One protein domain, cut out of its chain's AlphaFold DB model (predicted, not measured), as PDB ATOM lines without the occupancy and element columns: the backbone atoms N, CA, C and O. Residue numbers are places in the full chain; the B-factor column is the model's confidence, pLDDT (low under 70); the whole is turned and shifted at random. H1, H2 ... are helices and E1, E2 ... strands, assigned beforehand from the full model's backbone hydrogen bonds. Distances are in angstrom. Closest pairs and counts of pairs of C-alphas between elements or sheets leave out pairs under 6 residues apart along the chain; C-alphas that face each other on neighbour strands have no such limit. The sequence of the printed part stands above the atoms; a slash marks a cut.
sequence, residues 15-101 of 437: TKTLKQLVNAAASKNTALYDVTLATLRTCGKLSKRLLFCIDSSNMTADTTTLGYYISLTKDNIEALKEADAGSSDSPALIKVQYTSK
ATOM      1  N   THR A  15     169.841 165.779 244.662       36.03
ATOM      2  CA  THR A  15     170.589 165.914 245.930       36.03
ATOM      3  C   THR A  15     172.084 165.595 245.785       36.03
ATOM      4  O   THR A  15     172.905 166.068 246.575       36.03
ATOM      5  N   LYS A  16     172.478 164.853 244.738       34.88
ATOM      6  CA  LYS A  16     173.891 164.588 244.411       34.88
ATOM      7  C   LYS A  16     174.637 165.826 243.893       34.88
ATOM      8  O   LYS A  16     175.844 165.926 244.105       34.88
ATOM      9  N   THR A  17     173.945 166.785 243.279       49.59
ATOM     10  CA  THR A  17     174.559 167.922 242.570       49.59
ATOM     11  C   THR A  17     174.976 169.044 243.525       49.59
ATOM     12  O   THR A  17     176.050 169.621 243.373       49.59
ATOM     13  N   LEU A  18     174.180 169.301 244.569       45.94
ATOM     14  CA  LEU A  18     174.478 170.305 245.601       45.94
ATOM     15  C   LEU A  18     175.669 169.892 246.479       45.94
ATOM     16  O   LEU A  18     176.558 170.702 246.716       45.94
ATOM     17  N   LYS A  19     175.773 168.610 246.865       44.72
ATOM     18  CA  LYS A  19     176.967 168.085 247.560       44.72
ATOM     19  C   LYS A  19     178.231 168.181 246.698       44.72
ATOM     20  O   LYS A  19     179.301 168.492 247.211       44.72
ATOM     21  N   GLN A  20     178.119 167.954 245.389       48.59
ATOM     22  CA  GLN A  20     179.241 168.122 244.459       48.59
ATOM     23  C   GLN A  20     179.641 169.592 244.284       48.59
ATOM     24  O   GLN A  20     180.829 169.872 244.170       48.59
ATOM     25  N   LEU A  21     178.684 170.522 244.324       50.78
ATOM     26  CA  LEU A  21     178.929 171.966 244.295       50.78
ATOM     27  C   LEU A  21     179.580 172.479 245.580       50.78
ATOM     28  O   LEU A  21     180.536 173.239 245.494       50.78
ATOM     29  N   VAL A  22     179.134 172.012 246.748       50.78
ATOM     30  CA  VAL A  22     179.768 172.321 248.040       50.78
ATOM     31  C   VAL A  22     181.200 171.782 248.077       50.78
ATOM     32  O   VAL A  22     182.113 172.508 248.452       50.78
ATOM     33  N   ASN A  23     181.441 170.563 247.584       46.91
ATOM     34  CA  ASN A  23     182.792 169.994 247.501       46.91
ATOM     35  C   ASN A  23     183.678 170.695 246.446       46.91
ATOM     36  O   ASN A  23     184.885 170.851 246.641       46.91
ATOM     37  N   ALA A  24     183.102 171.147 245.326       47.25
ATOM     38  CA  ALA A  24     183.807 171.916 244.297       47.25
ATOM     39  C   ALA A  24     184.126 173.357 244.743       47.25
ATOM     40  O   ALA A  24     185.174 173.885 244.382       47.25
ATOM     41  N   ALA A  25     183.258 173.980 245.545       45.75
ATOM     42  CA  ALA A  25     183.489 175.288 246.159       45.75
ATOM     43  C   ALA A  25     184.513 175.195 247.305       45.75
ATOM     44  O   ALA A  25     185.452 175.989 247.357       45.75
ATOM     45  N   ALA A  26     184.415 174.152 248.142       43.50
ATOM     46  CA  ALA A  26     185.372 173.865 249.211       43.50
ATOM     47  C   ALA A  26     186.783 173.576 248.673       43.50
ATOM     48  O   ALA A  26     187.765 174.060 249.226       43.50
ATOM     49  N   SER A  27     186.905 172.853 247.552       42.78
ATOM     50  CA  SER A  27     188.209 172.592 246.912       42.78
ATOM     51  C   SER A  27     188.827 173.810 246.212       42.78
ATOM     52  O   SER A  27     190.021 173.794 245.922       42.78
ATOM     53  N   LYS A  28     188.047 174.872 245.963       49.00
ATOM     54  CA  LYS A  28     188.510 176.133 245.357       49.00
ATOM     55  C   LYS A  28     188.586 177.303 246.343       49.00
ATOM     56  O   LYS A  28     188.865 178.420 245.915       49.00
ATOM     57  N   ASN A  29     188.337 177.061 247.633       42.66
ATOM     58  CA  ASN A  29     188.262 178.089 248.679       42.66
ATOM     59  C   ASN A  29     187.378 179.292 248.277       42.66
ATOM     60  O   ASN A  29     187.704 180.442 248.549       42.66
ATOM     61  N   THR A  30     186.299 179.026 247.537       47.53
ATOM     62  CA  THR A  30     185.358 180.046 247.056       47.53
ATOM     63  C   THR A  30     184.101 179.959 247.909       47.53
ATOM     64  O   THR A  30     183.549 178.865 248.062       47.53
ATOM     65  N   ALA A  31     183.636 181.077 248.473       65.94
ATOM     66  CA  ALA A  31     182.393 181.079 249.236       65.94
ATOM     67  C   ALA A  31     181.225 180.669 248.320       65.94
ATOM     68  O   ALA A  31     181.165 181.070 247.158       65.94
ATOM     69  N   LEU A  32     180.285 179.860 248.823       60.94
ATOM     70  CA  LEU A  32     179.155 179.336 248.036       60.94
ATOM     71  C   LEU A  32     178.348 180.456 247.345       60.94
ATOM     72  O   LEU A  32     177.823 180.261 246.250       60.94
ATOM     73  N   TYR A  33     178.302 181.635 247.967       70.00
ATOM     74  CA  TYR A  33     177.625 182.832 247.469       70.00
ATOM     75  C   TYR A  33     178.300 183.467 246.241       70.00
ATOM     76  O   TYR A  33     177.609 184.114 245.454       70.00
ATOM     77  N   ASP A  34     179.592 183.211 246.018       73.19
ATOM     78  CA  ASP A  34     180.376 183.755 244.899       73.19
ATOM     79  C   ASP A  34     180.334 182.862 243.647       73.19
ATOM     80  O   ASP A  34     180.823 183.229 242.576       73.19
ATOM     81  N   VAL A  35     179.730 181.673 243.744       78.94
ATOM     82  CA  VAL A  35     179.582 180.754 242.611       78.94
ATOM     83  C   VAL A  35     178.625 181.360 241.585       78.94
ATOM     84  O   VAL A  35     177.473 181.636 241.894       78.94
ATOM     85  N   THR A  36     179.063 181.540 240.341       87.69
ATOM     86  CA  THR A  36     178.196 182.072 239.273       87.69
ATOM     87  C   THR A  36     177.192 181.041 238.755       87.69
ATOM     88  O   THR A  36     177.440 179.830 238.783       87.69
ATOM     89  N   LEU A  37     176.078 181.505 238.184       84.62
ATOM     90  CA  LEU A  37     175.098 180.646 237.513       84.62
ATOM     91  C   LEU A  37     175.718 179.881 236.325       84.62
ATOM     92  O   LEU A  37     175.353 178.734 236.066       84.62
ATOM     93  N   ALA A  38     176.725 180.447 235.651       83.94
ATOM     94  CA  ALA A  38     177.545 179.755 234.649       83.94
ATOM     95  C   ALA A  38     178.260 178.524 235.232       83.94
ATOM     96  O   ALA A  38     178.332 177.459 234.605       83.94
ATOM     97  N   THR A  39     178.782 178.666 236.451       82.19
ATOM     98  CA  THR A  39     179.457 177.583 237.169       82.19
ATOM     99  C   THR A  39     178.449 176.502 237.543       82.19
ATOM    100  O   THR A  39     178.697 175.328 237.275       82.19
ATOM    101  N   LEU A  40     177.261 176.884 238.030       82.06
ATOM    102  CA  LEU A  40     176.157 175.949 238.282       82.06
ATOM    103  C   LEU A  40     175.716 175.215 237.017       82.06
ATOM    104  O   LEU A  40     175.530 174.002 237.050       82.06
ATOM    105  N   ARG A  41     175.603 175.919 235.888       86.31
ATOM    106  CA  ARG A  41     175.295 175.318 234.586       86.31
ATOM    107  C   ARG A  41     176.324 174.265 234.197       86.31
ATOM    108  O   ARG A  41     175.949 173.178 233.766       86.31
ATOM    109  N   THR A  42     177.604 174.569 234.386       81.75
ATOM    110  CA  THR A  42     178.707 173.651 234.076       81.75
ATOM    111  C   THR A  42     178.695 172.429 234.998       81.75
ATOM    112  O   THR A  42     178.776 171.298 234.521       81.75
ATOM    113  N   CYS A  43     178.525 172.632 236.307       75.38
ATOM    114  CA  CYS A  43     178.473 171.557 237.299       75.38
ATOM    115  C   CYS A  43     177.226 170.672 237.149       75.38
ATOM    116  O   CYS A  43     177.326 169.450 237.216       75.38
ATOM    117  N   GLY A  44     176.064 171.277 236.897       76.31
ATOM    118  CA  GLY A  44     174.788 170.590 236.692       76.31
ATOM    119  C   GLY A  44     174.577 170.054 235.276       76.31
ATOM    120  O   GLY A  44     173.518 169.496 234.999       76.31
ATOM    121  N   LYS A  45     175.555 170.231 234.373       83.50
ATOM    122  CA  LYS A  45     175.469 169.870 232.947       83.50
ATOM    123  C   LYS A  45     174.196 170.409 232.274       83.50
ATOM    124  O   LYS A  45     173.598 169.746 231.427       83.50
ATOM    125  N   LEU A  46     173.773 171.615 232.655       80.06
ATOM    126  CA  LEU A  46     172.585 172.250 232.097       80.06
ATOM    127  C   LEU A  46     172.876 172.739 230.670       80.06
ATOM    128  O   LEU A  46     173.947 173.269 230.368       80.06
ATOM    129  N   SER A  47     171.907 172.561 229.773       85.19
ATOM    130  CA  SER A  47     172.027 173.025 228.389       85.19
ATOM    131  C   SER A  47     172.080 174.551 228.327       85.19
ATOM    132  O   SER A  47     171.287 175.219 228.984       85.19
ATOM    133  N   LYS A  48     172.920 175.110 227.444       84.12
ATOM    134  CA  LYS A  48     172.941 176.558 227.138       84.12
ATOM    135  C   LYS A  48     171.607 177.089 226.590       84.12
ATOM    136  O   LYS A  48     171.414 178.295 226.506       84.12
ATOM    137  N   ARG A  49     170.700 176.194 226.174       81.38
ATOM    138  CA  ARG A  49     169.345 176.537 225.709       81.38
ATOM    139  C   ARG A  49     168.375 176.840 226.852       81.38
ATOM    140  O   ARG A  49     167.323 177.422 226.602       81.38
ATOM    141  N   LEU A  50     168.710 176.409 228.066       82.38
ATOM    142  CA  LEU A  50     167.971 176.726 229.279       82.38
ATOM    143  C   LEU A  50     168.564 178.005 229.850       82.38
ATOM    144  O   LEU A  50     169.759 178.067 230.126       82.38
ATOM    145  N   LEU A  51     167.732 179.022 229.990       83.88
ATOM    146  CA  LEU A  51     168.120 180.328 230.490       83.88
ATOM    147  C   LEU A  51     167.605 180.457 231.914       83.88
ATOM    148  O   LEU A  51     166.432 180.184 232.159       83.88
ATOM    149  N   PHE A  52     168.487 180.831 232.839       87.88
ATOM    150  CA  PHE A  52     168.090 181.056 234.223       87.88
ATOM    151  C   PHE A  52     167.080 182.193 234.291       87.88
ATOM    152  O   PHE A  52     167.121 183.118 233.476       87.88
ATOM    153  N   CYS A  53     166.162 182.105 235.237       83.12
ATOM    154  CA  CYS A  53     165.144 183.119 235.429       83.12
ATOM    155  C   CYS A  53     164.757 183.215 236.905       83.12
ATOM    156  O   CYS A  53     164.928 182.255 237.658       83.12
ATOM    157  N   ILE A  54     164.295 184.390 237.325       82.50
ATOM    158  CA  ILE A  54     163.775 184.625 238.683       82.50
ATOM    159  C   ILE A  54     162.296 184.231 238.737       82.50
ATOM    160  O   ILE A  54     161.841 183.645 239.715       82.50
ATOM    161  N   ASP A  55     161.581 184.484 237.641       78.88
ATOM    162  CA  ASP A  55     160.212 184.052 237.377       78.88
ATOM    163  C   ASP A  55     160.055 183.693 235.887       78.88
ATOM    164  O   ASP A  55     161.017 183.723 235.120       78.88
ATOM    165  N   SER A  56     158.848 183.340 235.446       70.50
ATOM    166  CA  SER A  56     158.585 182.947 234.055       70.50
ATOM    167  C   SER A  56     158.872 184.041 233.010       70.50
ATOM    168  O   SER A  56     158.954 183.719 231.822       70.50
ATOM    169  N   SER A  57     159.046 185.300 233.424       65.12
ATOM    170  CA  SER A  57     159.253 186.470 232.562       65.12
ATOM    171  C   SER A  57     160.644 187.107 232.666       65.12
ATOM    172  O   SER A  57     161.137 187.651 231.680       65.12
ATOM    173  N   ASN A  58     161.313 187.000 233.815       74.12
ATOM    174  CA  ASN A  58     162.536 187.737 234.123       74.12
ATOM    175  C   ASN A  58     163.770 186.841 234.018       74.12
ATOM    176  O   ASN A  58     164.077 186.050 234.915       74.12
ATOM    177  N   MET A  59     164.490 186.965 232.900       84.06
ATOM    178  CA  MET A  59     165.702 186.186 232.637       84.06
ATOM    179  C   MET A  59     166.892 186.712 233.439       84.06
ATOM    180  O   MET A  59     167.055 187.913 233.630       84.06
ATOM    181  N   THR A  60     167.772 185.808 233.848       81.19
ATOM    182  CA  THR A  60     168.978 186.120 234.610       81.19
ATOM    183  C   THR A  60     170.208 185.661 233.844       81.19
ATOM    184  O   THR A  60     170.244 184.558 233.291       81.19
ATOM    185  N   ALA A  61     171.222 186.521 233.792       85.19
ATOM    186  CA  ALA A  61     172.458 186.234 233.084       85.19
ATOM    187  C   ALA A  61     173.284 185.152 233.797       85.19
ATOM    188  O   ALA A  61     173.317 185.057 235.020       85.19
ATOM    189  N   ASP A  62     174.037 184.375 233.025       84.44
ATOM    190  CA  ASP A  62     174.959 183.357 233.544       84.44
ATOM    191  C   ASP A  62     176.070 183.938 234.435       84.44
ATOM    192  O   ASP A  62     176.654 183.228 235.255       84.44
ATOM    193  N   THR A  63     176.376 185.225 234.272       86.88
ATOM    194  CA  THR A  63     177.376 185.952 235.061       86.88
ATOM    195  C   THR A  63     176.891 186.310 236.464       86.88
ATOM    196  O   THR A  63     177.705 186.681 237.304       86.88
ATOM    197  N   THR A  64     175.592 186.180 236.740       80.50
ATOM    198  CA  THR A  64     175.015 186.410 238.065       80.50
ATOM    199  C   THR A  64     175.585 185.426 239.086       80.50
ATOM    200  O   THR A  64     175.718 184.233 238.809       80.50
ATOM    201  N   THR A  65     175.922 185.916 240.279       87.75
ATOM    202  CA  THR A  65     176.334 185.073 241.405       87.75
ATOM    203  C   THR A  65     175.126 184.380 242.036       87.75
ATOM    204  O   THR A  65     174.007 184.898 242.017       87.75
ATOM    205  N   LEU A  66     175.339 183.194 242.606       81.25
ATOM    206  CA  LEU A  66     174.305 182.418 243.282       81.25
ATOM    207  C   LEU A  66     173.763 183.174 244.498       81.25
ATOM    208  O   LEU A  66     172.558 183.151 244.728       81.25
ATOM    209  N   GLY A  67     174.615 183.896 245.230       75.50
ATOM    210  CA  GLY A  67     174.163 184.729 246.342       75.50
ATOM    211  C   GLY A  67     173.209 185.836 245.905       75.50
ATOM    212  O   GLY A  67     172.150 186.007 246.510       75.50
ATOM    213  N   TYR A  68     173.523 186.517 244.800       76.31
ATOM    214  CA  TYR A  68     172.619 187.512 244.230       76.31
ATOM    215  C   TYR A  68     171.322 186.862 243.734       76.31
ATOM    216  O   TYR A  68     170.244 187.333 244.073       76.31
ATOM    217  N   TYR A  69     171.396 185.725 243.032       80.44
ATOM    218  CA  TYR A  69     170.207 184.995 242.574       80.44
ATOM    219  C   TYR A  69     169.260 184.614 243.726       80.44
ATOM    220  O   TYR A  69     168.062 184.862 243.644       80.44
ATOM    221  N   ILE A  70     169.799 184.070 244.823       81.31
ATOM    222  CA  ILE A  70     169.035 183.710 246.027       81.31
ATOM    223  C   ILE A  70     168.311 184.930 246.602       81.31
ATOM    224  O   ILE A  70     167.132 184.831 246.939       81.31
ATOM    225  N   SER A  71     168.988 186.085 246.662       79.94
ATOM    226  CA  SER A  71     168.418 187.333 247.195       79.94
ATOM    227  C   SER A  71     167.250 187.897 246.376       79.94
ATOM    228  O   SER A  71     166.502 188.735 246.873       79.94
ATOM    229  N   LEU A  72     167.064 187.427 245.139       78.31
ATOM    230  CA  LEU A  72     165.973 187.846 244.256       78.31
ATOM    231  C   LEU A  72     164.766 186.900 244.308       78.31
ATOM    232  O   LEU A  72     163.708 187.213 243.770       78.31
ATOM    233  N   THR A  73     164.905 185.740 244.950       78.94
ATOM    234  CA  THR A  73     163.885 184.683 244.980       78.94
ATOM    235  C   THR A  73     163.323 184.511 246.385       78.94
ATOM    236  O   THR A  73     163.998 183.981 247.268       78.94
ATOM    237  N   LYS A  74     162.065 184.922 246.584       81.06
ATOM    238  CA  LYS A  74     161.384 184.881 247.889       81.06
ATOM    239  C   LYS A  74     161.439 183.492 248.543       81.06
ATOM    240  O   LYS A  74     161.853 183.391 249.693       81.06
ATOM    241  N   ASP A  75     161.155 182.439 247.775       77.56
ATOM    242  CA  ASP A  75     161.209 181.043 248.231       77.56
ATOM    243  C   ASP A  75     162.571 180.643 248.822       77.56
ATOM    244  O   ASP A  75     162.634 179.915 249.810       77.56
ATOM    245  N   ASN A  76     163.677 181.106 248.230       81.25
ATOM    246  CA  ASN A  76     165.017 180.740 248.699       81.25
ATOM    247  C   ASN A  76     165.415 181.518 249.954       81.25
ATOM    248  O   ASN A  76     166.131 180.991 250.802       81.25
ATOM    249  N   ILE A  77     164.949 182.763 250.082       77.88
ATOM    250  CA  ILE A  77     165.153 183.570 251.290       77.88
ATOM    251  C   ILE A  77     164.397 182.946 252.464       77.88
ATOM    252  O   ILE A  77     164.936 182.870 253.567       77.88
ATOM    253  N   GLU A  78     163.162 182.496 252.238       80.06
ATOM    254  CA  GLU A  78     162.361 181.807 253.254       80.06
ATOM    255  C   GLU A  78     163.014 180.480 253.663       80.06
ATOM    256  O   GLU A  78     163.236 180.265 254.851       80.06
ATOM    257  N   ALA A  79     163.467 179.668 252.699       73.69
ATOM    258  CA  ALA A  79     164.173 178.415 252.977       73.69
ATOM    259  C   ALA A  79     165.475 178.603 253.786       73.69
ATOM    260  O   ALA A  79     165.826 177.749 254.600       73.69
ATOM    261  N   LEU A  80     166.199 179.710 253.582       72.69
ATOM    262  CA  LEU A  80     167.392 180.036 254.372       72.69
ATOM    263  C   LEU A  80     167.042 180.489 255.792       72.69
ATOM    264  O   LEU A  80     167.672 180.042 256.744       72.69
ATOM    265  N   LYS A  81     166.005 181.317 255.948       77.69
ATOM    266  CA  LYS A  81     165.534 181.756 257.271       77.69
ATOM    267  C   LYS A  81     165.024 180.591 258.115       77.69
ATOM    268  O   LYS A  81     165.255 180.567 259.319       77.69
ATOM    269  N   GLU A  82     164.345 179.631 257.493       75.38
ATOM    270  CA  GLU A  82     163.879 178.415 258.166       75.38
ATOM    271  C   GLU A  82     165.041 177.521 258.618       75.38
ATOM    272  O   GLU A  82     164.972 176.932 259.696       75.38
ATOM    273  N   ALA A  83     166.128 177.461 257.841       69.38
ATOM    274  CA  ALA A  83     167.336 176.728 258.217       69.38
ATOM    275  C   ALA A  83     168.120 177.418 259.350       69.38
ATOM    276  O   ALA A  83     168.597 176.741 260.260       69.38
ATOM    277  N   ASP A  84     168.196 178.753 259.344       66.06
ATOM    278  CA  ASP A  84     168.865 179.536 260.394       66.06
ATOM    279  C   ASP A  84     168.079 179.556 261.719       66.06
ATOM    280  O   ASP A  84     168.663 179.713 262.791       66.06
ATOM    281  N   ALA A  85     166.758 179.347 261.678       68.31
ATOM    282  CA  ALA A  85     165.890 179.309 262.859       68.31
ATOM    283  C   ALA A  85     166.034 178.030 263.721       68.31
ATOM    284  O   ALA A  85     165.322 177.873 264.714       68.31
ATOM    285  N   GLY A  86     166.962 177.127 263.381       56.53
ATOM    286  CA  GLY A  86     167.479 176.105 264.297       56.53
ATOM    287  C   GLY A  86     166.559 174.918 264.614       56.53
ATOM    288  O   GLY A  86     166.809 174.230 265.603       56.53
ATOM    289  N   SER A  87     165.513 174.644 263.823       51.66
ATOM    290  CA  SER A  87     164.554 173.555 264.116       51.66
ATOM    291  C   SER A  87     164.648 172.311 263.220       51.66
ATOM    292  O   SER A  87     163.891 171.363 263.424       51.66
ATOM    293  N   SER A  88     165.576 172.256 262.260       50.81
ATOM    294  CA  SER A  88     165.675 171.129 261.327       50.81
ATOM    295  C   SER A  88     167.125 170.774 261.001       50.81
ATOM    296  O   SER A  88     167.877 171.608 260.515       50.81
ATOM    297  N   ASP A  89     167.492 169.505 261.194       57.56
ATOM    298  CA  ASP A  89     168.774 168.891 260.789       57.56
ATOM    299  C   ASP A  89     168.888 168.723 259.251       57.56
ATOM    300  O   ASP A  89     169.695 167.955 258.726       57.56
ATOM    301  N   SER A  90     168.016 169.404 258.497       55.72
ATOM    302  CA  SER A  90     167.947 169.337 257.038       55.72
ATOM    303  C   SER A  90     168.568 170.590 256.420       55.72
ATOM    304  O   SER A  90     168.194 171.701 256.790       55.72
ATOM    305  N   PRO A  91     169.487 170.448 255.448       65.38
ATOM    306  CA  PRO A  91     170.111 171.592 254.793       65.38
ATOM    307  C   PRO A  91     169.077 172.420 254.018       65.38
ATOM    308  O   PRO A  91     168.175 171.857 253.392       65.38
ATOM    309  N   ALA A  92     169.251 173.746 254.002       68.00
ATOM    310  CA  ALA A  92     168.429 174.648 253.199       68.00
ATOM    311  C   ALA A  92     168.446 174.230 251.718       68.00
ATOM    312  O   ALA A  92     169.512 174.079 251.108       68.00
ATOM    313  N   LEU A  93     167.262 174.049 251.126       74.19
ATOM    314  CA  LEU A  93     167.128 173.696 249.716       74.19
ATOM    315  C   LEU A  93     166.972 174.962 248.873       74.19
ATOM    316  O   LEU A  93     165.918 175.592 248.871       74.19
ATOM    317  N   ILE A  94     168.007 175.289 248.102       79.50
ATOM    318  CA  ILE A  94     167.962 176.399 247.147       79.50
ATOM    319  C   ILE A  94     167.378 175.916 245.817       79.50
ATOM    320  O   ILE A  94     167.924 175.019 245.168       79.50
ATOM    321  N   LYS A  95     166.279 176.534 245.388       82.38
ATOM    322  CA  LYS A  95     165.628 176.305 244.096       82.38
ATOM    323  C   LYS A  95     166.188 177.263 243.047       82.38
ATOM    324  O   LYS A  95     166.215 178.472 243.249       82.38
ATOM    325  N   VAL A  96     166.581 176.733 241.894       82.75
ATOM    326  CA  VAL A  96     167.023 177.529 240.741       82.75
ATOM    327  C   VAL A  96     166.091 177.249 239.570       82.75
ATOM    328  O   VAL A  96     165.948 176.098 239.156       82.75
ATOM    329  N   GLN A  97     165.452 178.292 239.047       84.38
ATOM    330  CA  GLN A  97     164.520 178.214 237.927       84.38
ATOM    331  C   GLN A  97     165.212 178.513 236.594       84.38
ATOM    332  O   GLN A  97     166.173 179.284 236.507       84.38
ATOM    333  N   TYR A  98     164.707 177.885 235.535       87.94
ATOM    334  CA  TYR A  98     165.155 178.108 234.170       87.94
ATOM    335  C   TYR A  98     163.999 177.941 233.181       87.94
ATOM    336  O   TYR A  98     163.082 177.150 233.398       87.94
ATOM    337  N   THR A  99     164.081 178.635 232.049       83.94
ATOM    338  CA  THR A  99     163.126 178.541 230.941       83.94
ATOM    339  C   THR A  99     163.832 178.215 229.626       83.94
ATOM    340  O   THR A  99     164.999 178.554 229.419       83.94
ATOM    341  N   SER A 100     163.141 177.526 228.718       81.00
ATOM    342  CA  SER A 100     163.650 177.188 227.387       81.00
ATOM    343  C   SER A 100     163.054 178.135 226.353       81.00
ATOM    344  O   SER A 100     161.837 178.196 226.201       81.00
ATOM    345  N   LYS A 101     163.896 178.812 225.563       63.88
ATOM    346  CA  LYS A 101     163.434 179.608 224.405       63.88
ATOM    347  C   LYS A 101     163.003 178.753 223.206       63.88
ATOM    348  O   LYS A 101     162.613 179.293 222.174       63.88
TER     349      LYS A 101
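AT A GLANCE: This is residues 15 to 101 of the 437 residues of an uncharacterized protein of Galerina marginata (strain CBS 339.88) (UniProt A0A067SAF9). A small ribbon of two antiparallel strands, E1 and E2, makes one end of the long axis and helix H4 lies toward the other end, with the stretch after H4 folding back along that axis to E2. Short helix H3 sits between these ends near the middle, H1 and H2 touch nearly at right angles on one side, and residues 85 to 90 stick out beyond H4. The printed part has 87 residues with four named helices and two named strands, in the order H1, H2, E1, H3, H4, E2; the sheet has the order E1 - E2, and the class is mostly helix. The whole is compact, with a radius of gyration of the C-alphas of 13.2 A and spans of 40 by 30 by 20 A, though contacts between the named helices are few.

IN THESE COORDINATES: E1 is residues 50 to 53, and E2 is residues 97 to 100, ending at C-alpha 100 at (163.650, 177.188, 227.387). H2 is residues 37 to 43, and H3 is residues 66 to 71. H1, residues 15 to 26, begins at C-alpha 15 at (170.589, 165.914, 245.930) and measures 17.1 A from first to last C-alpha. H4, residues 74 to 84, measures 15.5 A and ends at C-alpha 84 at (168.865, 179.536, 260.394).

HOW THE PARTS SIT: E1 and E2 are antiparallel neighbours, with 136 degrees between their directions. N 51 and O 99 are 2.8 A apart, and N 53 and O 97 are 3.1 A apart, both within hydrogen-bond range. The closest C-alphas of H2 and E1, those of Leu 37 and Phe 52, are 7.8 A apart. H2 and H3 are close but not clearly touching, with the C-alphas of Leu 37 and Leu 66 closest at 6.1 A; they run opposite ways at a steep tilt of 49 degrees. H1 touches H2 with residues 17 to 21 alone, closest at the C-alphas of Leu 21 and Cys 43, 7.0 A; their lines are only just about perpendicular, at 72 degrees. H3 and H4 only just touch, and only at the corner by their link, with 3 pairs of C-alphas within 8 A; the closest, those of Ile 70 and Asn 76, are 5.7 A apart, and the lines are about perpendicular at 81 degrees. Among the pairs that are apart are H1 and H4, H2 and E2, and E1 and H4. In H2, H3 and H4 every O i to N i+4 pair is within hydrogen-bond range; in H1 it is 7 of 8.

THE WHOLE: The two C-alphas farthest apart, those of Gly 86 and Lys 101, are 40.2 A apart. The printed part has no cut. The links E1 to H3 and H4 to E2 are long, 12 residues each, and H3 to H4 is tight. The mean pLDDT of the printed part is 71.1; 30 residues are under 70, namely residues 15 to 32, 57, 83 to 92 and 101, and the mean of H1 is 45.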